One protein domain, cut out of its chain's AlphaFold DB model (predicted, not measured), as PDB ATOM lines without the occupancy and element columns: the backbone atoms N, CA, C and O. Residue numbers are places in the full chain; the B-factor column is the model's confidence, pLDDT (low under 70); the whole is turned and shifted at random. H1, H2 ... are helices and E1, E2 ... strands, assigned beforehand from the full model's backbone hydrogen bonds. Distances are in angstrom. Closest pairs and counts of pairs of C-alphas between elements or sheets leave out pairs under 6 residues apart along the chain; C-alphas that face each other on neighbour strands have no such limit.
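Overview. This is residues 4 to 95 and 106 to 209 of the 219 residues of an uncharacterized protein of Amanita muscaria Koide BX008 (UniProt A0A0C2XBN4). The core is a small wall of three parallel strands, E3, E4 and E5, with H5 packed over one face and H7, with H2 at its side, over the other; beyond E3 a second parallel pair, E1 and E2, carries the row of strands on after a gap, with H3 and H4 over its two faces. Away from this body, H1 and H6 lie among long links, and H6 lies near one end of the longest axis. The printed part has 196 residues, with seven named helices and five named strands in the order H1 H2 E1 H3 E2 H4 E3 H5 E4 H6 E5 H7. The sheets run E3 E4 E5 and E1 E2, both parallel; the class is mixed, helices and strands, with under half of the residues, 88 of 196, in named elements. The whole is compact, with a radius of gyration of the C-alphas of 17.7 A and spans of 53 by 42 by 34 A.

Along the chain. Begin with the larger sheet: find C-alpha 142 at (222.296, 236.055, 341.838), where E4, residues 142 to 145, sets out for C-alpha 145 at (222.476, 234.613, 350.675), 9.0 A away. Beside it are E3, residues 122 to 124, and E5, residues 192 to 195. Look next for H5, residues 127 to 135, 11.9 A, and H7, residues 198 to 207, 14.3 A, which ends with C-alpha 207 at (234.500, 228.350, 340.350). H2 is residues 45 to 54, 14.0 A. The other sheet has E1, residues 60 to 63, and E2, residues 87 to 90; between them in the chain comes the longest helix, H3, residues 67 to 80, 19.9 A, and after E2, beyond the cut, comes H4, residues 110 to 116. Last come H1, residues 20 to 31, 16.2 A, and H6, residues 166 to 172.

Arrangement. In the sheet E3 E4 E5, E4 is the inner strand; N 143 is 2.8 A from O 122 of E3, and N 144 is 2.8 A from O 193 of E5, both within hydrogen-bond range. Helices on both faces make three layers: H5 is over E4 at a height of 7.9 A, and H7 is over E4 and E5 at 10.0 A on the opposite face. Both run along the strands, at 10 and 19 degrees to E4 on the local plane. H2 and H7 touch at Gly 48 and Trp 198, whose C-alphas are 5.2 A apart, at a shallow tilt of 23 degrees, the same way. H4 and H5 touch at the C-alphas of Ser 111 and Cys 133, 4.4 A apart, at a shallow tilt of 33 degrees, only just short of steep. E1 and E3 are near each other, with 6 pairs of C-alphas within 10 A. Across E1 and E2, N 61 and O 87 are 2.9 A apart. The closest C-alphas of H3 and E2, Lys 67 and Cys 90, are 6.9 A apart. Three strand-helix-strand units, parallel neighbour strands with a helix between them in the chain, have right-handed crossovers: E1 H3 E2, E3 H5 E4 and E4 H6 E5. H1 and H6 are apart, and neither touches a helix. Every O i to N i+4 pair is within hydrogen-bond range in H1, H2, H4, H5, H6 and H7; in H3, 9 of 10 are.

Size, cuts and confidence. The C-alphas farthest apart, those of Gly 56 and Gly 174, are 53.4 A from each other. Residues 96 to 105 are not printed, and C-alphas 95 and 106 stand 10.1 A apart across this cut. The links H1 to H2, E4 to H6 and H6 to E5 are long, with 13, 20 and 19 residues. The mean pLDDT of the printed part is 92.1; look for values under 70 at residues 92 to 95 and 106 to 107.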
ATOM      1  N   SER A   4     214.398 232.686 363.741       91.44
ATOM      2  CA  SER A   4     213.716 231.495 363.217       91.44
ATOM      3  C   SER A   4     212.199 231.668 363.133       91.44
ATOM      4  O   SER A   4     211.519 230.850 362.526       91.44
ATOM      5  N   THR A   5     211.655 232.718 363.754       93.25
ATOM      6  CA  THR A   5     210.230 233.075 363.661       93.25
ATOM      7  C   THR A   5     209.940 234.110 362.574       93.25
ATOM      8  O   THR A   5     208.793 234.504 362.387       93.25
ATOM      9  N   PHE A   6     210.964 234.557 361.841       95.50
ATOM     10  CA  PHE A   6     210.829 235.537 360.767       95.50
ATOM     11  C   PHE A   6     210.677 234.824 359.411       95.50
ATOM     12  O   PHE A   6     211.598 234.783 358.601       95.50
ATOM     13  N   TYR A   7     209.516 234.194 359.212       96.31
ATOM     14  CA  TYR A   7     209.147 233.351 358.068       96.31
ATOM     15  C   TYR A   7     209.046 234.064 356.715       96.31
ATOM     16  O   TYR A   7     209.199 233.412 355.683       96.31
ATOM     17  N   TYR A   8     208.779 235.370 356.698       96.00
ATOM     18  CA  TYR A   8     208.587 236.161 355.477       96.00
ATOM     19  C   TYR A   8     209.320 237.492 355.558       96.00
ATOM     20  O   TYR A   8     209.433 238.080 356.633       96.00
ATOM     21  N   TYR A   9     209.733 238.010 354.399       93.56
ATOM     22  CA  TYR A   9     210.424 239.295 354.297       93.56
ATOM     23  C   TYR A   9     209.613 240.462 354.889       93.56
ATOM     24  O   TYR A   9     210.163 241.315 355.587       93.56
ATOM     25  N   TYR A  10     208.293 240.498 354.664       93.00
ATOM     26  CA  TYR A  10     207.439 241.528 355.256       93.00
ATOM     27  C   TYR A  10     207.077 241.215 356.706       93.00
ATOM     28  O   TYR A  10     206.394 240.240 357.005       93.00
ATOM     29  N   TYR A  11     207.469 242.124 357.597       94.50
ATOM     30  CA  TYR A  11     207.312 242.035 359.048       94.50
ATOM     31  C   TYR A  11     205.920 241.571 359.524       94.50
ATOM     32  O   TYR A  11     205.866 240.626 360.300       94.50
ATOM     33  N   TRP A  12     204.810 242.155 359.046       95.44
ATOM     34  CA  TRP A  12     203.442 241.828 359.510       95.44
ATOM     35  C   TRP A  12     203.007 240.382 359.230       95.44
ATOM     36  O   TRP A  12     202.103 239.865 359.887       95.44
ATOM     37  N   LYS A  13     203.665 239.703 358.284       96.12
ATOM     38  CA  LYS A  13     203.446 238.279 357.991       96.12
ATOM     39  C   LYS A  13     204.132 237.359 359.008       96.12
ATOM     40  O   LYS A  13     204.071 236.142 358.856       96.12
ATOM     41  N   ASN A  14     204.786 237.915 360.029       96.75
ATOM     42  CA  ASN A  14     205.503 237.178 361.062       96.75
ATOM     43  C   ASN A  14     204.843 237.357 362.442       96.75
ATOM     44  O   ASN A  14     204.252 238.412 362.709       96.75
ATOM     45  N   PRO A  15     204.981 236.372 363.348       96.50
ATOM     46  CA  PRO A  15     204.503 236.477 364.722       96.50
ATOM     47  C   PRO A  15     204.955 237.774 365.407       96.50
ATOM     48  O   PRO A  15     206.080 238.234 365.210       96.50
ATOM     49  N   PHE A  16     204.098 238.336 366.262       95.50
ATOM     50  CA  PHE A  16     204.382 239.500 367.123       95.50
ATOM     51  C   PHE A  16     204.514 240.863 366.422       95.50
ATOM     52  O   PHE A  16     204.662 241.884 367.103       95.50
ATOM     53  N   TRP A  17     204.421 240.939 365.091       95.50
ATOM     54  CA  TRP A  17     204.509 242.212 364.362       95.50
ATOM     55  C   TRP A  17     203.170 242.942 364.233       95.50
ATOM     56  O   TRP A  17     203.160 244.175 364.254       95.50
ATOM     57  N   GLY A  18     202.052 242.216 364.304       96.19
ATOM     58  CA  GLY A  18     200.707 242.782 364.190       96.19
ATOM     59  C   GLY A  18     200.384 243.198 362.755       96.19
ATOM     60  O   GLY A  18     201.100 242.847 361.817       96.19
ATOM     61  N   THR A  19     199.312 243.963 362.592       96.50
ATOM     62  CA  THR A  19     198.842 244.470 361.296       96.50
ATOM     63  C   THR A  19     199.918 245.287 360.565       96.50
ATOM     64  O   THR A  19     200.854 245.795 361.198       96.50
ATOM     65  N   PRO A  20     199.789 245.515 359.241       94.38
ATOM     66  CA  PRO A  20     200.674 246.430 358.521       94.38
ATOM     67  C   PRO A  20     200.797 247.805 359.199       94.38
ATOM     68  O   PRO A  20     201.896 248.349 359.305       94.38
ATOM     69  N   LYS A  21     199.698 248.349 359.741       94.69
ATOM     70  CA  LYS A  21     199.700 249.632 360.461       94.69
ATOM     71  C   LYS A  21     200.542 249.581 361.740       94.69
ATOM     72  O   LYS A  21     201.387 250.450 361.948       94.69
ATOM     73  N   GLU A  22     200.335 248.576 362.587       96.44
ATOM     74  CA  GLU A  22     201.110 248.401 363.824       96.44
ATOM     75  C   GLU A  22     202.589 248.145 363.533       96.44
ATOM     76  O   GLU A  22     203.466 248.699 364.198       96.44
ATOM     77  N   THR A  23     202.864 247.361 362.492       95.75
ATOM     78  CA  THR A  23     204.214 247.117 361.988       95.75
ATOM     79  C   THR A  23     204.902 248.421 361.609       95.75
ATOM     80  O   THR A  23     206.019 248.665 362.060       95.75
ATOM     81  N   MET A  24     204.245 249.294 360.840       93.19
ATOM     82  CA  MET A  24     204.830 250.582 360.453       93.19
ATOM     83  C   MET A  24     205.159 251.453 361.672       93.19
ATOM     84  O   MET A  24     206.211 252.092 361.696       93.19
ATOM     85  N   ILE A  25     204.322 251.431 362.716       96.06
ATOM     86  CA  ILE A  25     204.591 252.130 363.985       96.06
ATOM     87  C   ILE A  25     205.818 251.531 364.692       96.06
ATOM     88  O   ILE A  25     206.700 252.275 365.129       96.06
ATOM     89  N   LYS A  26     205.913 250.196 364.784       95.69
ATOM     90  CA  LYS A  26     207.062 249.493 365.388       95.69
ATOM     91  C   LYS A  26     208.362 249.793 364.642       95.69
ATOM     92  O   LYS A  26     209.366 250.116 365.274       95.69
ATOM     93  N   VAL A  27     208.324 249.742 363.312       92.06
ATOM     94  CA  VAL A  27     209.461 250.058 362.441       92.06
ATOM     95  C   VAL A  27     209.877 251.519 362.625       92.06
ATOM     96  O   VAL A  27     211.045 251.777 362.902       92.06
ATOM     97  N   ALA A  28     208.944 252.475 362.577       91.56
ATOM     98  CA  ALA A  28     209.255 253.891 362.796       91.56
ATOM     99  C   ALA A  28     209.909 254.136 364.168       91.56
ATOM    100  O   ALA A  28     210.927 254.824 364.260       91.56
ATOM    101  N   LYS A  29     209.384 253.504 365.228       94.38
ATOM    102  CA  LYS A  29     209.981 253.557 366.567       94.38
ATOM    103  C   LYS A  29     211.397 252.981 366.574       94.38
ATOM    104  O   LYS A  29     212.281 253.596 367.157       94.38
ATOM    105  N   PHE A  30     211.647 251.860 365.899       91.62
ATOM    106  CA  PHE A  30     212.995 251.295 365.787       91.62
ATOM    107  C   PHE A  30     213.962 252.250 365.069       91.62
ATOM    108  O   PHE A  30     215.042 252.524 365.589       91.62
ATOM    109  N   TYR A  31     213.554 252.824 363.932       87.69
ATOM    110  CA  TYR A  31     214.367 253.785 363.172       87.69
ATOM    111  C   TYR A  31     214.629 255.105 363.914       87.69
ATOM    112  O   TYR A  31     215.607 255.778 363.601       87.69
ATOM    113  N   SER A  32     213.800 255.477 364.898       89.88
ATOM    114  CA  SER A  32     214.079 256.625 365.778       89.88
ATOM    115  C   SER A  32     215.192 256.371 366.802       89.88
ATOM    116  O   SER A  32     215.637 257.303 367.467       89.88
ATOM    117  N   THR A  33     215.653 255.125 366.940       90.75
ATOM    118  CA  THR A  33     216.779 254.760 367.807       90.75
ATOM    119  C   THR A  33     218.078 254.619 367.010       90.75
ATOM    120  O   THR A  33     218.057 254.499 365.787       90.75
ATOM    121  N   ASP A  34     219.219 254.534 367.698       87.56
ATOM    122  CA  ASP A  34     220.519 254.299 367.052       87.56
ATOM    123  C   ASP A  34     220.857 252.812 366.828       87.56
ATOM    124  O   ASP A  34     221.921 252.499 366.294       87.56
ATOM    125  N   TRP A  35     219.958 251.881 367.172       87.50
ATOM    126  CA  TRP A  35     220.225 250.434 367.107       87.50
ATOM    127  C   TRP A  35     220.649 249.949 365.716       87.50
ATOM    128  O   TRP A  35     221.516 249.086 365.594       87.50
ATOM    129  N   ILE A  36     220.095 250.522 364.644       83.69
ATOM    130  CA  ILE A  36     220.470 250.149 363.271       83.69
ATOM    131  C   ILE A  36     221.949 250.455 362.958       83.69
ATOM    132  O   ILE A  36     222.548 249.798 362.106       83.69
ATOM    133  N   HIS A  37     222.551 251.415 363.667       83.25
ATOM    134  CA  HIS A  37     223.944 251.846 363.510       83.25
ATOM    135  C   HIS A  37     224.905 251.179 364.502       83.25
ATOM    136  O   HIS A  37     226.104 251.450 364.472       83.25
ATOM    137  N   THR A  38     224.403 250.296 365.364       86.25
ATOM    138  CA  THR A  38     225.209 249.474 366.280       86.25
ATOM    139  C   THR A  38     225.117 247.985 365.953       86.25
ATOM    140  O   THR A  38     225.611 247.148 366.708       86.25
ATOM    141  N   THR A  39     224.508 247.650 364.811       87.88
ATOM    142  CA  THR A  39     224.392 246.278 364.316       87.88
ATOM    143  C   THR A  39     225.767 245.637 364.125       87.88
ATOM    144  O   THR A  39     226.727 246.282 363.700       87.88
ATOM    145  N   GLN A  40     225.860 244.354 364.481       91.81
ATOM    146  CA  GLN A  40     227.061 243.551 364.282       91.81
ATOM    147  C   GLN A  40     227.200 243.137 362.815       91.81
ATOM    148  O   GLN A  40     226.222 243.093 362.067       91.81
ATOM    149  N   LEU A  41     228.428 242.814 362.414       94.38
ATOM    150  CA  LEU A  41     228.695 242.286 361.082       94.38
ATOM    151  C   LEU A  41     228.113 240.885 360.932       94.38
ATOM    152  O   LEU A  41     228.172 240.075 361.856       94.38
ATOM    153  N   VAL A  42     227.612 240.589 359.733       95.56
ATOM    154  CA  VAL A  42     227.312 239.211 359.344       95.56
ATOM    155  C   VAL A  42     228.626 238.414 359.387       95.56
ATOM    156  O   VAL A  42     229.619 238.883 358.819       95.56
ATOM    157  N   PRO A  43     228.672 237.243 360.050       97.19
ATOM    158  CA  PRO A  43     229.886 236.435 360.136       97.19
ATOM    159  C   PRO A  43     230.512 236.172 358.762       97.19
ATOM    160  O   PRO A  43     229.811 235.816 357.816       97.19
ATOM    161  N   GLY A  44     231.826 236.377 358.648       97.75
ATOM    162  CA  GLY A  44     232.581 236.190 357.404       97.75
ATOM    163  C   GLY A  44     232.446 237.317 356.373       97.75
ATOM    164  O   GLY A  44     233.074 237.239 355.322       97.75
ATOM    165  N   ALA A  45     231.648 238.365 356.628       97.62
ATOM    166  CA  ALA A  45     231.424 239.425 355.640       97.62
ATOM    167  C   ALA A  45     232.690 240.211 355.303       97.62
ATOM    168  O   ALA A  45     232.900 240.568 354.147       97.62
ATOM    169  N   LYS A  46     233.543 240.482 356.295       97.12
ATOM    170  CA  LYS A  46     234.774 241.245 356.075       97.12
ATOM    171  C   LYS A  46     235.753 240.454 355.212       97.12
ATOM    172  O   LYS A  46     236.265 240.982 354.233       97.12
ATOM    173  N   GLU A  47     235.958 239.186 355.550       98.12
ATOM    174  CA  GLU A  47     236.846 238.267 354.843       98.12
ATOM    175  C   GLU A  47     236.318 237.966 353.436       98.12
ATOM    176  O   GLU A  47     237.076 237.997 352.471       98.12
ATOM    177  N   GLY A  48     235.008 237.739 353.304       98.25
ATOM    178  CA  GLY A  48     234.356 237.470 352.025       98.25
ATOM    179  C   GLY A  48     234.438 238.652 351.064       98.25
ATOM    180  O   GLY A  48     234.853 238.484 349.921       98.25
ATOM    181  N   LEU A  49     234.105 239.860 351.529       98.12
ATOM    182  CA  LEU A  49     234.213 241.066 350.707       98.12
ATOM    183  C   LEU A  49     235.672 241.374 350.343       98.12
ATOM    184  O   LEU A  49     235.936 241.707 349.190       98.12
ATOM    185  N   GLN A  50     236.619 241.214 351.275       98.06
ATOM    186  CA  GLN A  50     238.043 241.385 350.969       98.06
ATOM    187  C   GLN A  50     238.495 240.399 349.890       98.06
ATOM    188  O   GLN A  50     239.097 240.818 348.908       98.06
ATOM    189  N   ALA A  51     238.125 239.121 350.007       97.75
ATOM    190  CA  ALA A  51     238.452 238.121 348.999       97.75
ATOM    191  C   ALA A  51     237.894 238.503 347.619       97.75
ATOM    192  O   ALA A  51     238.619 238.433 346.635       97.75
ATOM    193  N   LEU A  52     236.643 238.968 347.528       97.12
ATOM    194  CA  LEU A  52     236.081 239.444 346.257       97.12
ATOM    195  C   LEU A  52     236.847 240.662 345.704       97.12
ATOM    196  O   LEU A  52     237.079 240.744 344.498       97.12
ATOM    197  N   LYS A  53     237.285 241.587 346.566       95.75
ATOM    198  CA  LYS A  53     238.112 242.729 346.150       95.75
ATOM    199  C   LYS A  53     239.469 242.276 345.609       95.75
ATOM    200  O   LYS A  53     239.880 242.754 344.555       95.75
ATOM    201  N   ASP A  54     240.111 241.316 346.270       95.88
ATOM    202  CA  ASP A  54     241.403 240.744 345.863       95.88
ATOM    203  C   ASP A  54     241.307 239.990 344.524       95.88
ATOM    204  O   ASP A  54     242.280 239.902 343.778       95.88
ATOM    205  N   MET A  55     240.119 239.487 344.171       94.62
ATOM    206  CA  MET A  55     239.836 238.921 342.844       94.62
ATOM    207  C   MET A  55     239.656 239.979 341.746       94.62
ATOM    208  O   MET A  55     239.498 239.615 340.582       94.62
ATOM    209  N   GLY A  56     239.672 241.268 342.092       94.25
ATOM    210  CA  GLY A  56     239.532 242.379 341.151       94.25
ATOM    211  C   GLY A  56     238.098 242.886 340.968       94.25
ATOM    212  O   GLY A  56     237.853 243.694 340.069       94.25
ATOM    213  N   TYR A  57     237.136 242.459 341.794       94.50
ATOM    214  CA  TYR A  57     235.766 242.966 341.695       94.50
ATOM    215  C   TYR A  57     235.619 244.362 342.309       94.50
ATOM    216  O   TYR A  57     236.173 244.683 343.362       94.50
ATOM    217  N   ARG A  58     234.781 245.187 341.671       95.81
ATOM    218  CA  ARG A  58     234.224 246.389 342.303       95.81
ATOM    219  C   ARG A  58     233.029 245.997 343.163       95.81
ATOM    220  O   ARG A  58     232.154 245.265 342.701       95.81
ATOM    221  N   LEU A  59     232.974 246.517 344.383       97.38
ATOM    222  CA  LEU A  59     231.953 246.198 345.373       97.38
ATOM    223  C   LEU A  59     231.016 247.393 345.536       97.38
ATOM    224  O   LEU A  59     231.417 248.465 345.987       97.38
ATOM    225  N   ILE A  60     229.754 247.213 345.147       96.69
ATOM    226  CA  ILE A  60     228.740 248.271 345.148       96.69
ATOM    227  C   ILE A  60     227.565 247.823 346.015       96.69
ATOM    228  O   ILE A  60     226.971 246.774 345.775       96.69
ATOM    229  N   ILE A  61     227.198 248.636 347.006       95.38
ATOM    230  CA  ILE A  61     225.997 248.412 347.814       95.38
ATOM    231  C   ILE A  61     224.796 249.017 347.088       95.38
ATOM    232  O   ILE A  61     224.768 250.220 346.829       95.38
ATOM    233  N   VAL A  62     223.766 248.210 346.835       93.00
ATOM    234  CA  VAL A  62     222.465 248.671 346.330       93.00
ATOM    235  C   VAL A  62     221.411 248.470 347.420       93.00
ATOM    236  O   VAL A  62     221.186 247.352 347.880       93.00
ATOM    237  N   THR A  63     220.757 249.542 347.872       89.75
ATOM    238  CA  THR A  63     219.872 249.490 349.048       89.75
ATOM    239  C   THR A  63     218.570 250.268 348.880       89.75
ATOM    240  O   THR A  63     218.534 251.313 348.245       89.75
ATOM    241  N   ALA A  64     217.496 249.788 349.512       85.44
ATOM    242  CA  ALA A  64     216.188 250.446 349.544       85.44
ATOM    243  C   ALA A  64     216.065 251.571 350.584       85.44
ATOM    244  O   ALA A  64     215.011 252.202 350.685       85.44
ATOM    245  N   ARG A  65     217.117 251.814 351.378       81.06
ATOM    246  CA  ARG A  65     217.119 252.844 352.425       81.06
ATOM    247  C   ARG A  65     216.845 254.231 351.836       81.06
ATOM    248  O   ARG A  65     217.315 254.562 350.748       81.06
ATOM    249  N   ASP A  66     216.112 255.045 352.592       77.75
ATOM    250  CA  ASP A  66     215.951 256.465 352.288       77.75
ATOM    251  C   ASP A  66     217.305 257.204 352.344       77.75
ATOM    252  O   ASP A  66     218.213 256.805 353.085       77.75
ATOM    253  N   LYS A  67     217.440 258.294 351.577       72.31
ATOM    254  CA  LYS A  67     218.684 259.077 351.474       72.31
ATOM    255  C   LYS A  67     219.182 259.586 352.833       72.31
ATOM    256  O   LYS A  67     220.395 259.590 353.054       72.31
ATOM    257  N   LEU A  68     218.287 259.964 353.748       71.44
ATOM    258  CA  LEU A  68     218.664 260.443 355.082       71.44
ATOM    259  C   LEU A  68     219.292 259.319 355.920       71.44
ATOM    260  O   LEU A  68     220.345 259.496 356.535       71.44
ATOM    261  N   VAL A  69     218.699 258.123 355.875       75.19
ATOM    262  CA  VAL A  69     219.231 256.923 356.547       75.19
ATOM    263  C   VAL A  69     220.528 256.451 355.876       75.19
ATOM    264  O   VAL A  69     221.434 255.927 356.538       75.19
ATOM    265  N   ALA A  70     220.662 256.655 354.564       78.12
ATOM    266  CA  ALA A  70     221.846 256.274 353.806       78.12
ATOM    267  C   ALA A  70     223.111 257.012 354.269       78.12
ATOM    268  O   ALA A  70     224.177 256.405 354.288       78.12
ATOM    269  N   ALA A  71     223.013 258.273 354.710       83.25
ATOM    270  CA  ALA A  71     224.165 259.019 355.226       83.25
ATOM    271  C   ALA A  71     224.796 258.333 356.450       83.25
ATOM    272  O   ALA A  71     225.981 258.003 356.431       83.25
ATOM    273  N   LYS A  72     223.991 258.010 357.472       85.75
ATOM    274  CA  LYS A  72     224.472 257.254 358.641       85.75
ATOM    275  C   LYS A  72     224.905 255.826 358.272       85.75
ATOM    276  O   LYS A  72     225.828 255.281 358.871       85.75
ATOM    277  N   SER A  73     224.272 255.222 357.262       86.50
ATOM    278  CA  SER A  73     224.675 253.904 356.748       86.50
ATOM    279  C   SER A  73     226.072 253.935 356.123       86.50
ATOM    280  O   SER A  73     226.839 253.007 356.348       86.50
ATOM    281  N   ARG A  74     226.438 255.006 355.404       88.50
ATOM    282  CA  ARG A  74     227.795 255.182 354.854       88.50
ATOM    283  C   ARG A  74     228.848 255.258 355.953       88.50
ATOM    284  O   ARG A  74     229.871 254.602 355.834       88.50
ATOM    285  N   VAL A  75     228.575 255.988 357.036       90.94
ATOM    286  CA  VAL A  75     229.488 256.062 358.191       90.94
ATOM    287  C   VAL A  75     229.706 254.679 358.807       90.94
ATOM    288  O   VAL A  75     230.836 254.307 359.110       90.94
ATOM    289  N   TRP A  76     228.634 253.897 358.963       92.12
ATOM    290  CA  TRP A  76     228.739 252.527 359.464       92.12
ATOM    291  C   TRP A  76     229.540 251.627 358.512       92.12
ATOM    292  O   TRP A  76     230.426 250.906 358.959       92.12
ATOM    293  N   VAL A  77     229.281 251.709 357.203       93.44
ATOM    294  CA  VAL A  77     230.021 250.939 356.192       93.44
ATOM    295  C   VAL A  77     231.506 251.286 356.227       93.44
ATOM    296  O   VAL A  77     232.314 250.374 356.340       93.44
ATOM    297  N   GLU A  78     231.872 252.568 356.218       93.81
ATOM    298  CA  GLU A  78     233.279 252.993 356.229       93.81
ATOM    299  C   GLU A  78     234.002 252.559 357.509       93.81
ATOM    300  O   GLU A  78     235.133 252.086 357.468       93.81
ATOM    301  N   LYS A  79     233.324 252.636 358.661       94.19
ATOM    302  CA  LYS A  79     233.875 252.167 359.939       94.19
ATOM    303  C   LYS A  79     234.245 250.681 359.906       94.19
ATOM    304  O   LYS A  79     235.221 250.280 360.539       94.19
ATOM    305  N   HIS A  80     233.440 249.856 359.239       95.00
ATOM    306  CA  HIS A  80     233.581 248.400 359.276       95.00
ATOM    307  C   HIS A  80     234.300 247.806 358.054       95.00
ATOM    308  O   HIS A  80     234.925 246.749 358.175       95.00
ATOM    309  N   PHE A  81     234.252 248.493 356.914       95.69
ATOM    310  CA  PHE A  81     234.792 248.074 355.620       95.69
ATOM    311  C   PHE A  81     235.600 249.212 354.961       95.69
ATOM    312  O   PHE A  81     235.285 249.606 353.833       95.69
ATOM    313  N   PRO A  82     236.612 249.771 355.653       95.19
ATOM    314  CA  PRO A  82     237.310 250.971 355.196       95.19
ATOM    315  C   PRO A  82     237.961 250.751 353.829       95.19
ATOM    316  O   PRO A  82     238.725 249.802 353.648       95.19
ATOM    317  N   GLY A  83     237.630 251.612 352.864       92.31
ATOM    318  CA  GLY A  83     238.148 251.550 351.489       92.31
ATOM    319  C   GLY A  83     237.726 250.327 350.658       92.31
ATOM    320  O   GLY A  83     238.193 250.171 349.530       92.31
ATOM    321  N   LEU A  84     236.857 249.456 351.181       95.50
ATOM    322  CA  LEU A  84     236.484 248.204 350.517       95.50
ATOM    323  C   LEU A  84     235.297 248.372 349.556       95.50
ATOM    324  O   LEU A  84     235.250 247.727 348.510       95.50
ATOM    325  N   ILE A  85     234.343 249.237 349.910       96.06
ATOM    326  CA  ILE A  85     233.121 249.486 349.134       96.06
ATOM    327  C   ILE A  85     233.320 250.689 348.213       96.06
ATOM    328  O   ILE A  85     233.510 251.810 348.675       96.06
ATOM    329  N   ASP A  86     233.208 250.470 346.903       94.00
ATOM    330  CA  ASP A  86     233.437 251.497 345.882       94.00
ATOM    331  C   ASP A  86     232.280 252.502 345.787       94.00
ATOM    332  O   ASP A  86     232.477 253.662 345.422       94.00
ATOM    333  N   SER A  87     231.040 252.075 346.053       91.62
ATOM    334  CA  SER A  87     229.852 252.936 345.948       91.62
ATOM    335  C   SER A  87     228.651 252.406 346.734       91.62
ATOM    336  O   SER A  87     228.497 251.203 346.933       91.62
ATOM    337  N   LEU A  88     227.755 253.318 347.128       91.19
ATOM    338  CA  LEU A  88     226.457 253.005 347.736       91.19
ATOM    339  C   LEU A  88     225.334 253.730 346.985       91.19
ATOM    340  O   LEU A  88     225.244 254.963 347.030       91.19
ATOM    341  N   ILE A  89     224.458 252.954 346.347       90.12
ATOM    342  CA  ILE A  89     223.322 253.404 345.536       90.12
ATOM    343  C   ILE A  89     222.016 253.117 346.285       90.12
ATOM    344  O   ILE A  89     221.778 252.001 346.744       90.12
ATOM    345  N   CYS A  90     221.156 254.130 346.410       86.06
ATOM    346  CA  CYS A  90     219.838 253.992 347.031       86.06
ATOM    347  C   CYS A  90     218.751 253.899 345.952       86.06
ATOM    348  O   CYS A  90     218.619 254.822 345.153       86.06
ATOM    349  N   THR A  91     217.947 252.834 345.954       78.75
ATOM    350  CA  THR A  91     216.857 252.600 344.985       78.75
ATOM    351  C   THR A  91     215.606 253.444 345.254       78.75
ATOM    352  O   THR A  91     214.697 253.499 344.431       78.75
ATOM    353  N   GLY A  92     215.545 254.146 346.393       60.31
ATOM    354  CA  GLY A  92     214.484 255.116 346.683       60.31
ATOM    355  C   GLY A  92     213.107 254.492 346.936       60.31
ATOM    356  O   GLY A  92     212.089 255.153 346.740       60.31
ATOM    357  N   GLN A  93     213.047 253.237 347.395       48.94
ATOM    358  CA  GLN A  93     211.789 252.499 347.587       48.94
ATOM    359  C   GLN A  93     210.789 253.233 348.520       48.94
ATOM    360  O   GLN A  93     209.574 253.060 348.375       48.94
ATOM    361  N   PHE A  94     211.277 254.144 349.378       37.47
ATOM    362  CA  PHE A  94     210.497 254.894 350.373       37.47
ATOM    363  C   PHE A  94     210.428 256.424 350.202       37.47
ATOM    364  O   PHE A  94     209.960 257.093 351.124       37.47
ATOM    365  N   THR A  95     210.791 257.014 349.056       37.22
ATOM    366  CA  THR A  95     210.490 258.445 348.851       37.22
ATOM    367  C   THR A  95     208.985 258.627 348.623       37.22
ATOM    368  O   THR A  95     208.452 258.479 347.520       37.22
ATOM    369  N   THR A 106     211.561 258.274 339.341       42.62
ATOM    370  CA  THR A 106     211.440 256.863 338.969       42.62
ATOM    371  C   THR A 106     212.055 256.032 340.090       42.62
ATOM    372  O   THR A 106     213.270 256.035 340.276       42.62
ATOM    373  N   LYS A 107     211.220 255.341 340.875       61.75
ATOM    374  CA  LYS A 107     211.672 254.325 341.834       61.75
ATOM    375  C   LYS A 107     212.325 253.189 341.042       61.75
ATOM    376  O   LYS A 107     211.615 252.363 340.476       61.75
ATOM    377  N   LEU A 108     213.652 253.174 340.950       72.12
ATOM    378  CA  LEU A 108     214.371 252.111 340.246       72.12
ATOM    379  C   LEU A 108     214.350 250.845 341.106       72.12
ATOM    380  O   LEU A 108     214.626 250.905 342.302       72.12
ATOM    381  N   SER A 109     214.019 249.692 340.526       87.12
ATOM    382  CA  SER A 109     214.168 248.411 341.223       87.12
ATOM    383  C   SER A 109     215.651 248.062 341.388       87.12
ATOM    384  O   SER A 109     216.503 248.592 340.669       87.12
ATOM    385  N   LYS A 110     215.986 247.146 342.308       91.25
ATOM    386  CA  LYS A 110     217.360 246.617 342.386       91.25
ATOM    387  C   LYS A 110     217.777 245.967 341.068       91.25
ATOM    388  O   LYS A 110     218.887 246.214 340.625       91.25
ATOM    389  N   SER A 111     216.868 245.235 340.422       93.25
ATOM    390  CA  SER A 111     217.084 244.661 339.089       93.25
ATOM    391  C   SER A 111     217.489 245.721 338.063       93.25
ATOM    392  O   SER A 111     218.514 245.550 337.407       93.25
ATOM    393  N   GLN A 112     216.780 246.855 337.999       92.06
ATOM    394  CA  GLN A 112     217.138 247.937 337.080       92.06
ATOM    395  C   GLN A 112     218.506 248.537 337.418       92.06
ATOM    396  O   GLN A 112     219.345 248.670 336.535       92.06
ATOM    397  N   VAL A 113     218.772 248.836 338.695       93.38
ATOM    398  CA  VAL A 113     220.076 249.382 339.109       93.38
ATOM    399  C   VAL A 113     221.217 248.416 338.785       93.38
ATOM    400  O   VAL A 113     222.246 248.847 338.271       93.38
ATOM    401  N   CYS A 114     221.052 247.123 339.068       95.31
ATOM    402  CA  CYS A 114     222.048 246.099 338.765       95.31
ATOM    403  C   CYS A 114     222.306 245.990 337.256       95.31
ATOM    404  O   CYS A 114     223.468 245.904 336.854       95.31
ATOM    405  N   ALA A 115     221.263 246.056 336.427       93.19
ATOM    406  CA  ALA A 115     221.405 246.087 334.973       93.19
ATOM    407  C   ALA A 115     222.148 247.349 334.494       93.19
ATOM    408  O   ALA A 115     223.107 247.245 333.727       93.19
ATOM    409  N   ASP A 116     221.777 248.529 335.004       92.56
ATOM    410  CA  ASP A 116     222.354 249.820 334.602       92.56
ATOM    411  C   ASP A 116     223.857 249.906 334.904       92.56
ATOM    412  O   ASP A 116     224.646 250.373 334.079       92.56
ATOM    413  N   ILE A 117     224.280 249.404 336.070       94.50
ATOM    414  CA  ILE A 117     225.703 249.361 336.450       94.50
ATOM    415  C   ILE A 117     226.450 248.167 335.843       94.50
ATOM    416  O   ILE A 117     227.644 248.002 336.113       94.50
ATOM    417  N   LYS A 118     225.765 247.342 335.037       94.81
ATOM    418  CA  LYS A 118     226.283 246.103 334.436       94.81
ATOM    419  C   LYS A 118     226.886 245.172 335.491       94.81
ATOM    420  O   LYS A 118     228.004 244.672 335.332       94.81
ATOM    421  N   ALA A 119     226.165 244.998 336.599       95.69
ATOM    422  CA  ALA A 119     226.571 244.116 337.682       95.69
ATOM    423  C   ALA A 119     226.795 242.698 337.139       95.69
ATOM    424  O   ALA A 119     225.963 242.164 336.411       95.69
ATOM    425  N   ARG A 120     227.932 242.094 337.498       95.81
ATOM    426  CA  ARG A 120     228.254 240.709 337.117       95.81
ATOM    427  C   ARG A 120     227.577 239.689 338.028       95.81
ATOM    428  O   ARG A 120     227.327 238.569 337.610       95.81
ATOM    429  N   LEU A 121     227.304 240.088 339.267       97.50
ATOM    430  CA  LEU A 121     226.700 239.254 340.286       97.50
ATOM    431  C   LEU A 121     225.988 240.137 341.313       97.50
ATOM    432  O   LEU A 121     226.513 241.183 341.703       97.50
ATOM    433  N   LEU A 122     224.822 239.695 341.773       98.06
ATOM    434  CA  LEU A 122     224.148 240.219 342.955       98.06
ATOM    435  C   LEU A 122     224.266 239.211 344.107       98.06
ATOM    436  O   LEU A 122     224.033 238.021 343.921       98.06
ATOM    437  N   ILE A 123     224.575 239.697 345.308       98.50
ATOM    438  CA  ILE A 123     224.482 238.932 346.557       98.50
ATOM    439  C   ILE A 123     223.412 239.622 347.407       98.50
ATOM    440  O   ILE A 123     223.598 240.772 347.806       98.50
ATOM    441  N   ASP A 124     222.282 238.958 347.639       97.75
ATOM    442  CA  ASP A 124     221.118 239.527 348.338       97.75
ATOM    443  C   ASP A 124     220.427 238.439 349.165       97.75
ATOM    444  O   ASP A 124     220.486 237.262 348.816       97.75
ATOM    445  N   ASP A 125     219.780 238.812 350.264       97.00
ATOM    446  CA  ASP A 125     219.063 237.882 351.139       97.00
ATOM    447  C   ASP A 125     217.542 237.883 350.900       97.00
ATOM    448  O   ASP A 125     216.837 237.037 351.447       97.00
ATOM    449  N   SER A 126     217.016 238.799 350.079       95.81
ATOM    450  CA  SER A 126     215.598 238.825 349.700       95.81
ATOM    451  C   SER A 126     215.348 237.960 348.469       95.81
ATOM    452  O   SER A 126     215.898 238.189 347.389       95.81
ATOM    453  N   ALA A 127     214.448 236.989 348.630       96.31
ATOM    454  CA  ALA A 127     214.031 236.092 347.561       96.31
ATOM    455  C   ALA A 127     213.360 236.843 346.396       96.31
ATOM    456  O   ALA A 127     213.561 236.494 345.235       96.31
ATOM    457  N   GLU A 128     212.615 237.908 346.697       93.94
ATOM    458  CA  GLU A 128     211.936 238.761 345.720       93.94
ATOM    459  C   GLU A 128     212.943 239.531 344.865       93.94
ATOM    460  O   GLU A 128     212.838 239.530 343.639       93.94
ATOM    461  N   ASN A 129     213.934 240.164 345.504       94.62
ATOM    462  CA  ASN A 129     214.997 240.868 344.787       94.62
ATOM    463  C   ASN A 129     215.801 239.888 343.933       94.62
ATOM    464  O   ASN A 129     216.121 240.198 342.786       94.62
ATOM    465  N   ALA A 130     216.111 238.713 344.482       96.62
ATOM    466  CA  ALA A 130     216.882 237.702 343.782       96.62
ATOM    467  C   ALA A 130     216.154 237.204 342.530       96.62
ATOM    468  O   ALA A 130     216.724 237.252 341.440       96.62
ATOM    469  N   LEU A 131     214.881 236.815 342.657       96.56
ATOM    470  CA  LEU A 131     214.078 236.406 341.506       96.56
ATOM    471  C   LEU A 131     213.928 237.538 340.493       96.56
ATOM    472  O   LEU A 131     214.188 237.321 339.316       96.56
ATOM    473  N   GLN A 132     213.598 238.754 340.937       95.12
ATOM    474  CA  GLN A 132     213.448 239.889 340.026       95.12
ATOM    475  C   GLN A 132     214.723 240.137 339.208       95.12
ATOM    476  O   GLN A 132     214.643 240.393 338.009       95.12
ATOM    477  N   CYS A 133     215.899 240.060 339.833       96.12
ATOM    478  CA  CYS A 133     217.174 240.228 339.141       96.12
ATOM    479  C   CYS A 133     217.478 239.067 338.189       96.12
ATOM    480  O   CYS A 133     217.889 239.320 337.058       96.12
ATOM    481  N   ALA A 134     217.227 237.825 338.606       96.94
ATOM    482  CA  ALA A 134     217.533 236.634 337.815       96.94
ATOM    483  C   ALA A 134     216.576 236.416 336.631       96.94
ATOM    484  O   ALA A 134     216.970 235.816 335.637       96.94
ATOM    485  N   THR A 135     215.331 236.898 336.708       95.69
ATOM    486  CA  THR A 135     214.302 236.646 335.680       95.69
ATOM    487  C   THR A 135     213.919 237.886 334.871       95.69
ATOM    488  O   THR A 135     212.988 237.834 334.069       95.69
ATOM    489  N   SER A 136     214.580 239.026 335.093       94.00
ATOM    490  CA  SER A 136     214.368 240.222 334.267       94.00
ATOM    491  C   SER A 136     214.915 240.039 332.846       94.00
ATOM    492  O   SER A 136     215.732 239.160 332.585       94.00
ATOM    493  N   SER A 137     214.501 240.904 331.914       91.44
ATOM    494  CA  SER A 137     215.021 240.898 330.536       91.44
ATOM    495  C   SER A 137     216.529 241.162 330.454       91.44
ATOM    496  O   SER A 137     217.176 240.716 329.512       91.44
ATOM    497  N   ALA A 138     217.088 241.862 331.443       92.44
ATOM    498  CA  ALA A 138     218.520 242.055 331.639       92.44
ATOM    499  C   ALA A 138     218.973 241.262 332.873       92.44
ATOM    500  O   ALA A 138     219.409 241.841 333.867       92.44
ATOM    501  N   ALA A 139     218.793 239.939 332.817       94.62
ATOM    502  CA  ALA A 139     219.075 239.041 333.928       94.62
ATOM    503  C   ALA A 139     220.503 239.221 334.464       94.62
ATOM    504  O   ALA A 139     221.477 239.233 333.708       94.62
ATOM    505  N   VAL A 140     220.614 239.333 335.785       95.62
ATOM    506  CA  VAL A 140     221.889 239.394 336.503       95.62
ATOM    507  C   VAL A 140     222.014 238.122 337.339       95.62
ATOM    508  O   VAL A 140     221.067 237.816 338.063       95.62
ATOM    509  N   PRO A 141     223.147 237.397 337.280       97.12
ATOM    510  CA  PRO A 141     223.407 236.268 338.165       97.12
ATOM    511  C   PRO A 141     223.233 236.643 339.640       97.12
ATOM    512  O   PRO A 141     223.701 237.700 340.072       97.12
ATOM    513  N   VAL A 142     222.575 235.786 340.422       98.31
ATOM    514  CA  VAL A 142     222.296 236.055 341.838       98.31
ATOM    515  C   VAL A 142     222.737 234.908 342.735       98.31
ATOM    516  O   VAL A 142     222.405 233.748 342.500       98.31
ATOM    517  N   LEU A 143     223.403 235.258 343.831       98.56
ATOM    518  CA  LEU A 143     223.562 234.398 344.991       98.56
ATOM    519  C   LEU A 143     222.570 234.828 346.082       98.56
ATOM    520  O   LEU A 143     222.741 235.874 346.712       98.56
ATOM    521  N   LEU A 144     221.532 234.018 346.303       98.50
ATOM    522  CA  LEU A 144     220.578 234.188 347.395       98.50
ATOM    523  C   LEU A 144     221.244 233.765 348.709       98.50
ATOM    524  O   LEU A 144     221.448 232.573 348.963       98.50
ATOM    525  N   PHE A 145     221.615 234.760 349.510       98.56
ATOM    526  CA  PHE A 145     222.476 234.613 350.675       98.56
ATOM    527  C   PHE A 145     221.704 234.236 351.945       98.56
ATOM    528  O   PHE A 145     220.663 234.811 352.273       98.56
ATOM    529  N   GLY A 146     222.287 233.313 352.708       97.06
ATOM    530  CA  GLY A 146     221.842 232.891 354.028       97.06
ATOM    531  C   GLY A 146     220.823 231.753 354.006       97.06
ATOM    532  O   GLY A 146     220.104 231.525 353.035       97.06
ATOM    533  N   ASN A 147     220.726 231.044 355.131       94.75
ATOM    534  CA  ASN A 147     219.661 230.071 355.397       94.75
ATOM    535  C   ASN A 147     218.553 230.705 356.254       94.75
ATOM    536  O   ASN A 147     218.157 230.169 357.290       94.75
ATOM    537  N   TYR A 148     218.128 231.904 355.866       96.06
ATOM    538  CA  TYR A 148     217.166 232.686 356.626       96.06
ATOM    539  C   TYR A 148     215.738 232.240 356.330       96.06
ATOM    540  O   TYR A 148     215.396 231.965 355.184       96.06
ATOM    541  N   GLU A 149     214.873 232.206 357.344       96.56
ATOM    542  CA  GLU A 149     213.480 231.791 357.147       96.56
ATOM    543  C   GLU A 149     212.736 232.679 356.138       96.56
ATOM    544  O   GLU A 149     212.005 232.157 355.292       96.56
ATOM    545  N   TRP A 150     213.002 233.988 356.142       96.31
ATOM    546  CA  TRP A 150     212.357 234.948 355.244       96.31
ATOM    547  C   TRP A 150     212.728 234.794 353.777       96.31
ATOM    548  O   TRP A 150     212.007 235.304 352.926       96.31
ATOM    549  N   ASN A 151     213.828 234.104 353.468       96.56
ATOM    550  CA  ASN A 151     214.278 233.910 352.094       96.56
ATOM    551  C   ASN A 151     213.838 232.560 351.508       96.56
ATOM    552  O   ASN A 151     214.151 232.244 350.358       96.56
ATOM    553  N   LYS A 152     213.120 231.740 352.285       96.62
ATOM    554  CA  LYS A 152     212.596 230.439 351.841       96.62
ATOM    555  C   LYS A 152     211.275 230.555 351.095       96.62
ATOM    556  O   LYS A 152     210.841 229.561 350.528       96.62
ATOM    557  N   ARG A 153     210.635 231.727 351.112       95.19
ATOM    558  CA  ARG A 153     209.282 231.986 350.601       95.19
ATOM    559  C   ARG A 153     209.228 233.351 349.935       95.19
ATOM    560  O   ARG A 153     210.007 234.233 350.278       95.19
ATOM    561  N   LEU A 154     208.270 233.521 349.031       93.31
ATOM    562  CA  LEU A 154     207.938 234.825 348.470       93.31
ATOM    563  C   LEU A 154     207.048 235.638 349.418       93.31
ATOM    564  O   LEU A 154     206.144 235.130 350.089       93.31
ATOM    565  N   SER A 155     207.297 236.937 349.446       90.38
ATOM    566  CA  SER A 155     206.593 237.922 350.246       90.38
ATOM    567  C   SER A 155     206.445 239.193 349.415       90.38
ATOM    568  O   SER A 155     207.303 240.073 349.416       90.38
ATOM    569  N   ASN A 156     205.334 239.284 348.685       83.25
ATOM    570  CA  ASN A 156     205.131 240.298 347.652       83.25
ATOM    571  C   ASN A 156     204.458 241.552 348.207       83.25
ATOM    572  O   ASN A 156     203.745 241.509 349.204       83.25
ATOM    573  N   SER A 157     204.652 242.699 347.553       75.81
ATOM    574  CA  SER A 157     204.081 243.977 348.012       75.81
ATOM    575  C   SER A 157     202.545 243.976 348.040       75.81
ATOM    576  O   SER A 157     201.944 244.685 348.852       75.81
ATOM    577  N   HIS A 158     201.908 243.133 347.221       81.38
ATOM    578  CA  HIS A 158     200.464 242.868 347.247       81.38
ATOM    579  C   HIS A 158     199.972 242.241 348.567       81.38
ATOM    580  O   HIS A 158     198.772 242.260 348.847       81.38
ATOM    581  N   ASP A 159     200.886 241.757 349.411       84.94
ATOM    582  CA  ASP A 159     200.575 241.221 350.734       84.94
ATOM    583  C   ASP A 159     200.379 242.318 351.790       84.94
ATOM    584  O   ASP A 159     200.171 242.009 352.961       84.94
ATOM    585  N   THR A 160     200.438 243.602 351.415       86.00
ATOM    586  CA  THR A 160     200.207 244.737 352.329       86.00
ATOM    587  C   THR A 160     198.711 244.914 352.619       86.00
ATOM    588  O   THR A 160     198.109 245.935 352.289       86.00
ATOM    589  N   ARG A 161     198.089 243.888 353.200       91.12
ATOM    590  CA  ARG A 161     196.671 243.847 353.572       91.12
ATOM    591  C   ARG A 161     196.510 243.161 354.925       91.12
ATOM    592  O   ARG A 161     197.369 242.371 355.320       91.12
ATOM    593  N   GLU A 162     195.438 243.470 355.647       93.12
ATOM    594  CA  GLU A 162     195.241 242.945 357.003       93.12
ATOM    595  C   GLU A 162     195.107 241.421 357.025       93.12
ATOM    596  O   GLU A 162     195.628 240.792 357.944       93.12
ATOM    597  N   GLU A 163     194.533 240.809 355.986       94.94
ATOM    598  CA  GLU A 163     194.345 239.353 355.905       94.94
ATOM    599  C   GLU A 163     195.673 238.585 355.865       94.94
ATOM    600  O   GLU A 163     195.722 237.406 356.206       94.94
ATOM    601  N   MET A 164     196.761 239.256 355.475       95.12
ATOM    602  CA  MET A 164     198.107 238.681 355.442       95.12
ATOM    603  C   MET A 164     198.859 238.832 356.769       95.12
ATOM    604  O   MET A 164     199.985 238.344 356.884       95.12
ATOM    605  N   THR A 165     198.272 239.496 357.769       96.94
ATOM    606  CA  THR A 165     198.815 239.534 359.136       96.94
ATOM    607  C   THR A 165     198.920 238.115 359.679       96.94
ATOM    608  O   THR A 165     197.962 237.355 359.559       96.94
ATOM    609  N   PHE A 166     200.046 237.760 360.306       97.12
ATOM    610  CA  PHE A 166     200.314 236.381 360.737       97.12
ATOM    611  C   PHE A 166     199.155 235.750 361.524       97.12
ATOM    612  O   PHE A 166     198.671 234.689 361.140       97.12
ATOM    613  N   ASP A 167     198.679 236.418 362.580       97.38
ATOM    614  CA  ASP A 167     197.630 235.878 363.456       97.38
ATOM    615  C   ASP A 167     196.274 235.762 362.737       97.38
ATOM    616  O   ASP A 167     195.552 234.783 362.920       97.38
ATOM    617  N   ILE A 168     195.956 236.726 361.863       97.38
ATOM    618  CA  ILE A 168     194.720 236.731 361.064       97.38
ATOM    619  C   ILE A 168     194.751 235.585 360.052       97.38
ATOM    620  O   ILE A 168     193.805 234.803 359.961       97.38
ATOM    621  N   ARG A 169     195.865 235.449 359.330       96.81
ATOM    622  CA  ARG A 169     196.058 234.386 358.348       96.81
ATOM    623  C   ARG A 169     196.052 233.011 359.006       96.81
ATOM    624  O   ARG A 169     195.406 232.102 358.497       96.81
ATOM    625  N   LEU A 170     196.735 232.856 360.141       97.88
ATOM    626  CA  LEU A 170     196.774 231.597 360.886       97.88
ATOM    627  C   LEU A 170     195.373 231.167 361.334       97.88
ATOM    628  O   LEU A 170     195.028 229.993 361.204       97.88
ATOM    629  N   ALA A 171     194.556 232.107 361.816       97.88
ATOM    630  CA  ALA A 171     193.167 231.835 362.175       97.88
ATOM    631  C   ALA A 171     192.320 231.445 360.949       97.88
ATOM    632  O   ALA A 171     191.586 230.459 361.007       97.88
ATOM    633  N   ALA A 172     192.458 232.167 359.830       97.06
ATOM    634  CA  ALA A 172     191.752 231.866 358.580       97.06
ATOM    635  C   ALA A 172     192.135 230.493 357.991       97.06
ATOM    636  O   ALA A 172     191.304 229.813 357.397       97.06
ATOM    637  N   GLU A 173     193.377 230.063 358.207       96.56
ATOM    638  CA  GLU A 173     193.917 228.754 357.817       96.56
ATOM    639  C   GLU A 173     193.595 227.644 358.843       96.56
ATOM    640  O   GLU A 173     194.145 226.544 358.768       96.56
ATOM    641  N   GLY A 174     192.739 227.913 359.838       97.06
ATOM    642  CA  GLY A 174     192.336 226.927 360.847       97.06
ATOM    643  C   GLY A 174     193.485 226.449 361.741       97.06
ATOM    644  O   GLY A 174     193.490 225.303 362.183       97.06
ATOM    645  N   GLY A 175     194.494 227.296 361.970       96.62
ATOM    646  CA  GLY A 175     195.700 226.947 362.725       96.62
ATOM    647  C   GLY A 175     196.750 226.175 361.918       96.62
ATOM    648  O   GLY A 175     197.791 225.806 362.466       96.62
ATOM    649  N   ARG A 176     196.522 225.936 360.619       96.81
ATOM    650  CA  ARG A 176     197.504 225.287 359.745       96.81
ATOM    651  C   ARG A 176     198.747 226.164 359.605       96.81
ATOM    652  O   ARG A 176     198.666 227.352 359.294       96.81
ATOM    653  N   ARG A 177     199.920 225.551 359.777       96.38
ATOM    654  CA  ARG A 177     201.231 226.207 359.665       96.38
ATOM    655  C   ARG A 177     201.591 226.440 358.198       96.38
ATOM    656  O   ARG A 177     202.453 225.771 357.644       96.38
ATOM    657  N   PHE A 178     200.895 227.372 357.551       94.94
ATOM    658  CA  PHE A 178     200.985 227.633 356.110       94.94
ATOM    659  C   PHE A 178     202.425 227.864 355.615       94.94
ATOM    660  O   PHE A 178     202.765 227.434 354.517       94.94
ATOM    661  N   TRP A 179     203.299 228.442 356.446       95.38
ATOM    662  CA  TRP A 179     204.712 228.620 356.110       95.38
ATOM    663  C   TRP A 179     205.445 227.285 355.901       95.38
ATOM    664  O   TRP A 179     206.367 227.224 355.103       95.38
ATOM    665  N   GLU A 180     205.051 226.178 356.524       95.50
ATOM    666  CA  GLU A 180     205.721 224.881 356.312       95.50
ATOM    667  C   GLU A 180     205.479 224.283 354.920       95.50
ATOM    668  O   GLU A 180     206.214 223.393 354.502       95.50
ATOM    669  N   HIS A 181     204.475 224.784 354.200       93.31
ATOM    670  CA  HIS A 181     204.070 224.270 352.892       93.31
ATOM    671  C   HIS A 181     204.342 225.247 351.747       93.31
ATOM    672  O   HIS A 181     204.266 224.865 350.584       93.31
ATOM    673  N   GLU A 182     204.648 226.502 352.064       94.25
ATOM    674  CA  GLU A 182     205.067 227.492 351.082       94.25
ATOM    675  C   GLU A 182     206.580 227.447 350.885       94.25
ATOM    676  O   GLU A 182     207.344 227.324 351.847       94.25
ATOM    677  N   GLY A 183     207.003 227.619 349.637       93.81
ATOM    678  CA  GLY A 183     208.404 227.632 349.251       93.81
ATOM    679  C   GLY A 183     208.698 228.672 348.179       93.81
ATOM    680  O   GLY A 183     207.802 229.273 347.588       93.81
ATOM    681  N   LEU A 184     209.987 228.895 347.955       95.06
ATOM    682  CA  LEU A 184     210.500 229.674 346.844       95.06
ATOM    683  C   LEU A 184     210.671 228.752 345.639       95.06
ATOM    684  O   LEU A 184     211.549 227.890 345.649       95.06
ATOM    685  N   GLU A 185     209.877 228.973 344.599       94.25
ATOM    686  CA  GLU A 185     210.078 228.338 343.300       94.25
ATOM    687  C   GLU A 185     211.062 229.174 342.478       94.25
ATOM    688  O   GLU A 185     210.828 230.354 342.211       94.25
ATOM    689  N   ILE A 186     212.191 228.569 342.111       94.38
ATOM    690  CA  ILE A 186     213.187 229.179 341.231       94.38
ATOM    691  C   ILE A 186     212.926 228.622 339.829       94.38
ATOM    692  O   ILE A 186     213.007 227.401 339.668       94.38
ATOM    693  N   PRO A 187     212.597 229.462 338.830       95.00
ATOM    694  CA  PRO A 187     212.366 228.991 337.471       95.00
ATOM    695  C   PRO A 187     213.569 228.218 336.927       95.00
ATOM    696  O   PRO A 187     214.718 228.605 337.150       95.00
ATOM    697  N   GLU A 188     213.302 227.142 336.190       94.25
ATOM    698  CA  GLU A 188     214.353 226.354 335.551       94.25
ATOM    699  C   GLU A 188     215.196 227.242 334.621       94.25
ATOM    700  O   GLU A 188     214.668 228.030 333.837       94.25
ATOM    701  N   GLY A 189     216.520 227.147 334.746       93.00
ATOM    702  CA  GLY A 189     217.465 227.951 333.969       93.00
ATOM    703  C   GLY A 189     217.668 229.392 334.455       93.00
ATOM    704  O   GLY A 189     218.506 230.092 333.889       93.00
ATOM    705  N   ALA A 190     216.966 229.854 335.498       95.94
ATOM    706  CA  ALA A 190     217.260 231.158 336.093       95.94
ATOM    707  C   ALA A 190     218.677 231.158 336.711       95.94
ATOM    708  O   ALA A 190     219.011 230.220 337.442       95.94
ATOM    709  N   PRO A 191     219.508 232.197 336.480       96.50
ATOM    710  CA  PRO A 191     220.858 232.287 337.034       96.50
ATOM    711  C   PRO A 191     220.810 232.701 338.515       96.50
ATOM    712  O   PRO A 191     221.221 233.800 338.890       96.50
ATOM    713  N   LEU A 192     220.247 231.837 339.360       97.56
ATOM    714  CA  LEU A 192     220.026 232.074 340.783       97.56
ATOM    715  C   LEU A 192     220.418 230.838 341.589       97.56
ATOM    716  O   LEU A 192     219.825 229.769 341.448       97.56
ATOM    717  N   TRP A 193     221.374 231.009 342.498       97.69
ATOM    718  CA  TRP A 193     221.887 229.941 343.358       97.69
ATOM    719  C   TRP A 193     221.797 230.340 344.824       97.69
ATOM    720  O   TRP A 193     221.894 231.513 345.172       97.69
ATOM    721  N   ARG A 194     221.618 229.362 345.714       97.88
ATOM    722  CA  ARG A 194     221.639 229.598 347.162       97.88
ATOM    723  C   ARG A 194     223.046 229.416 347.710       97.88
ATOM    724  O   ARG A 194     223.717 228.442 347.384       97.88
ATOM    725  N   VAL A 195     223.438 230.313 348.605       98.38
ATOM    726  CA  VAL A 195     224.682 230.228 349.381       98.38
ATOM    727  C   VAL A 195     224.372 230.535 350.837       98.38
ATOM    728  O   VAL A 195     223.586 231.428 351.139       98.38
ATOM    729  N   ARG A 196     224.950 229.781 351.767       97.81
ATOM    730  CA  ARG A 196     224.590 229.859 353.192       97.81
ATOM    731  C   ARG A 196     225.396 230.906 353.948       97.81
ATOM    732  O   ARG A 196     224.915 231.443 354.940       97.81
ATOM    733  N   GLU A 197     226.611 231.168 353.486       98.25
ATOM    734  CA  GLU A 197     227.607 231.991 354.165       98.25
ATOM    735  C   GLU A 197     228.664 232.507 353.175       98.25
ATOM    736  O   GLU A 197     228.708 232.110 352.009       98.25
ATOM    737  N   TRP A 198     229.530 233.410 353.638       98.44
ATOM    738  CA  TRP A 198     230.508 234.093 352.787       98.44
ATOM    739  C   TRP A 198     231.588 233.179 352.202       98.44
ATOM    740  O   TRP A 198     232.058 233.429 351.096       98.44
ATOM    741  N   THR A 199     231.956 232.097 352.887       98.38
ATOM    742  CA  THR A 199     232.888 231.091 352.345       98.38
ATOM    743  C   THR A 199     232.322 230.433 351.081       98.38
ATOM    744  O   THR A 199     233.057 230.215 350.119       98.38
ATOM    745  N   GLU A 200     231.010 230.185 351.035       98.56
ATOM    746  CA  GLU A 200     230.334 229.630 349.859       98.56
ATOM    747  C   GLU A 200     230.207 230.645 348.725       98.56
ATOM    748  O   GLU A 200     230.376 230.265 347.570       98.56
ATOM    749  N   VAL A 201     229.979 231.925 349.046       98.56
ATOM    750  CA  VAL A 201     230.032 233.022 348.061       98.56
ATOM    751  C   VAL A 201     231.390 233.032 347.364       98.56
ATOM    752  O   VAL A 201     231.463 232.983 346.139       98.56
ATOM    753  N   VAL A 202     232.475 233.066 348.142       98.25
ATOM    754  CA  VAL A 202     233.845 233.138 347.617       98.25
ATOM    755  C   VAL A 202     234.189 231.897 346.793       98.25
ATOM    756  O   VAL A 202     234.789 232.021 345.725       98.25
ATOM    757  N   ARG A 203     233.793 230.702 347.255       98.19
ATOM    758  CA  ARG A 203     233.972 229.452 346.499       98.19
ATOM    759  C   ARG A 203     233.237 229.502 345.159       98.19
ATOM    760  O   ARG A 203     233.867 229.269 344.135       98.19
ATOM    761  N   TRP A 204     231.956 229.871 345.168       97.81
ATOM    762  CA  TRP A 204     231.148 229.940 343.951       97.81
ATOM    763  C   TRP A 204     231.745 230.926 342.941       97.81
ATOM    764  O   TRP A 204     231.936 230.580 341.779       97.81
ATOM    765  N   VAL A 205     232.134 232.124 343.392       96.94
ATOM    766  CA  VAL A 205     232.760 233.131 342.519       96.94
ATOM    767  C   VAL A 205     234.080 232.628 341.932       96.94
ATOM    768  O   VAL A 205     234.342 232.859 340.756       96.94
ATOM    769  N   ASN A 206     234.895 231.911 342.713       94.75
ATOM    770  CA  ASN A 206     236.128 231.300 342.212       94.75
ATOM    771  C   ASN A 206     235.876 230.254 341.118       94.75
ATOM    772  O   ASN A 206     236.603 230.234 340.127       94.75
ATOM    773  N   GLU A 207     234.865 229.408 341.300       95.12
ATOM    774  CA  GLU A 207     234.500 228.350 340.350       95.12
ATOM    775  C   GLU A 207     233.925 228.917 339.040       95.12
ATOM    776  O   GLU A 207     234.124 228.322 337.987       95.12
ATOM    777  N   HIS A 208     233.295 230.099 339.085       93.88
ATOM    778  CA  HIS A 208     232.616 230.722 337.938       93.88
ATOM    779  C   HIS A 208     233.352 231.966 337.397       93.88
ATOM    780  O   HIS A 208     232.761 232.803 336.712       93.88
ATOM    781  N   ARG A 209     234.655 232.128 337.684       84.56
ATOM    782  CA  ARG A 209     235.433 233.321 337.270       84.56
ATOM    783  C   ARG A 209     235.417 233.580 335.764       84.56
ATOM    784  O   ARG A 209     235.397 234.740 335.353       84.56
TER     785      ARG A 209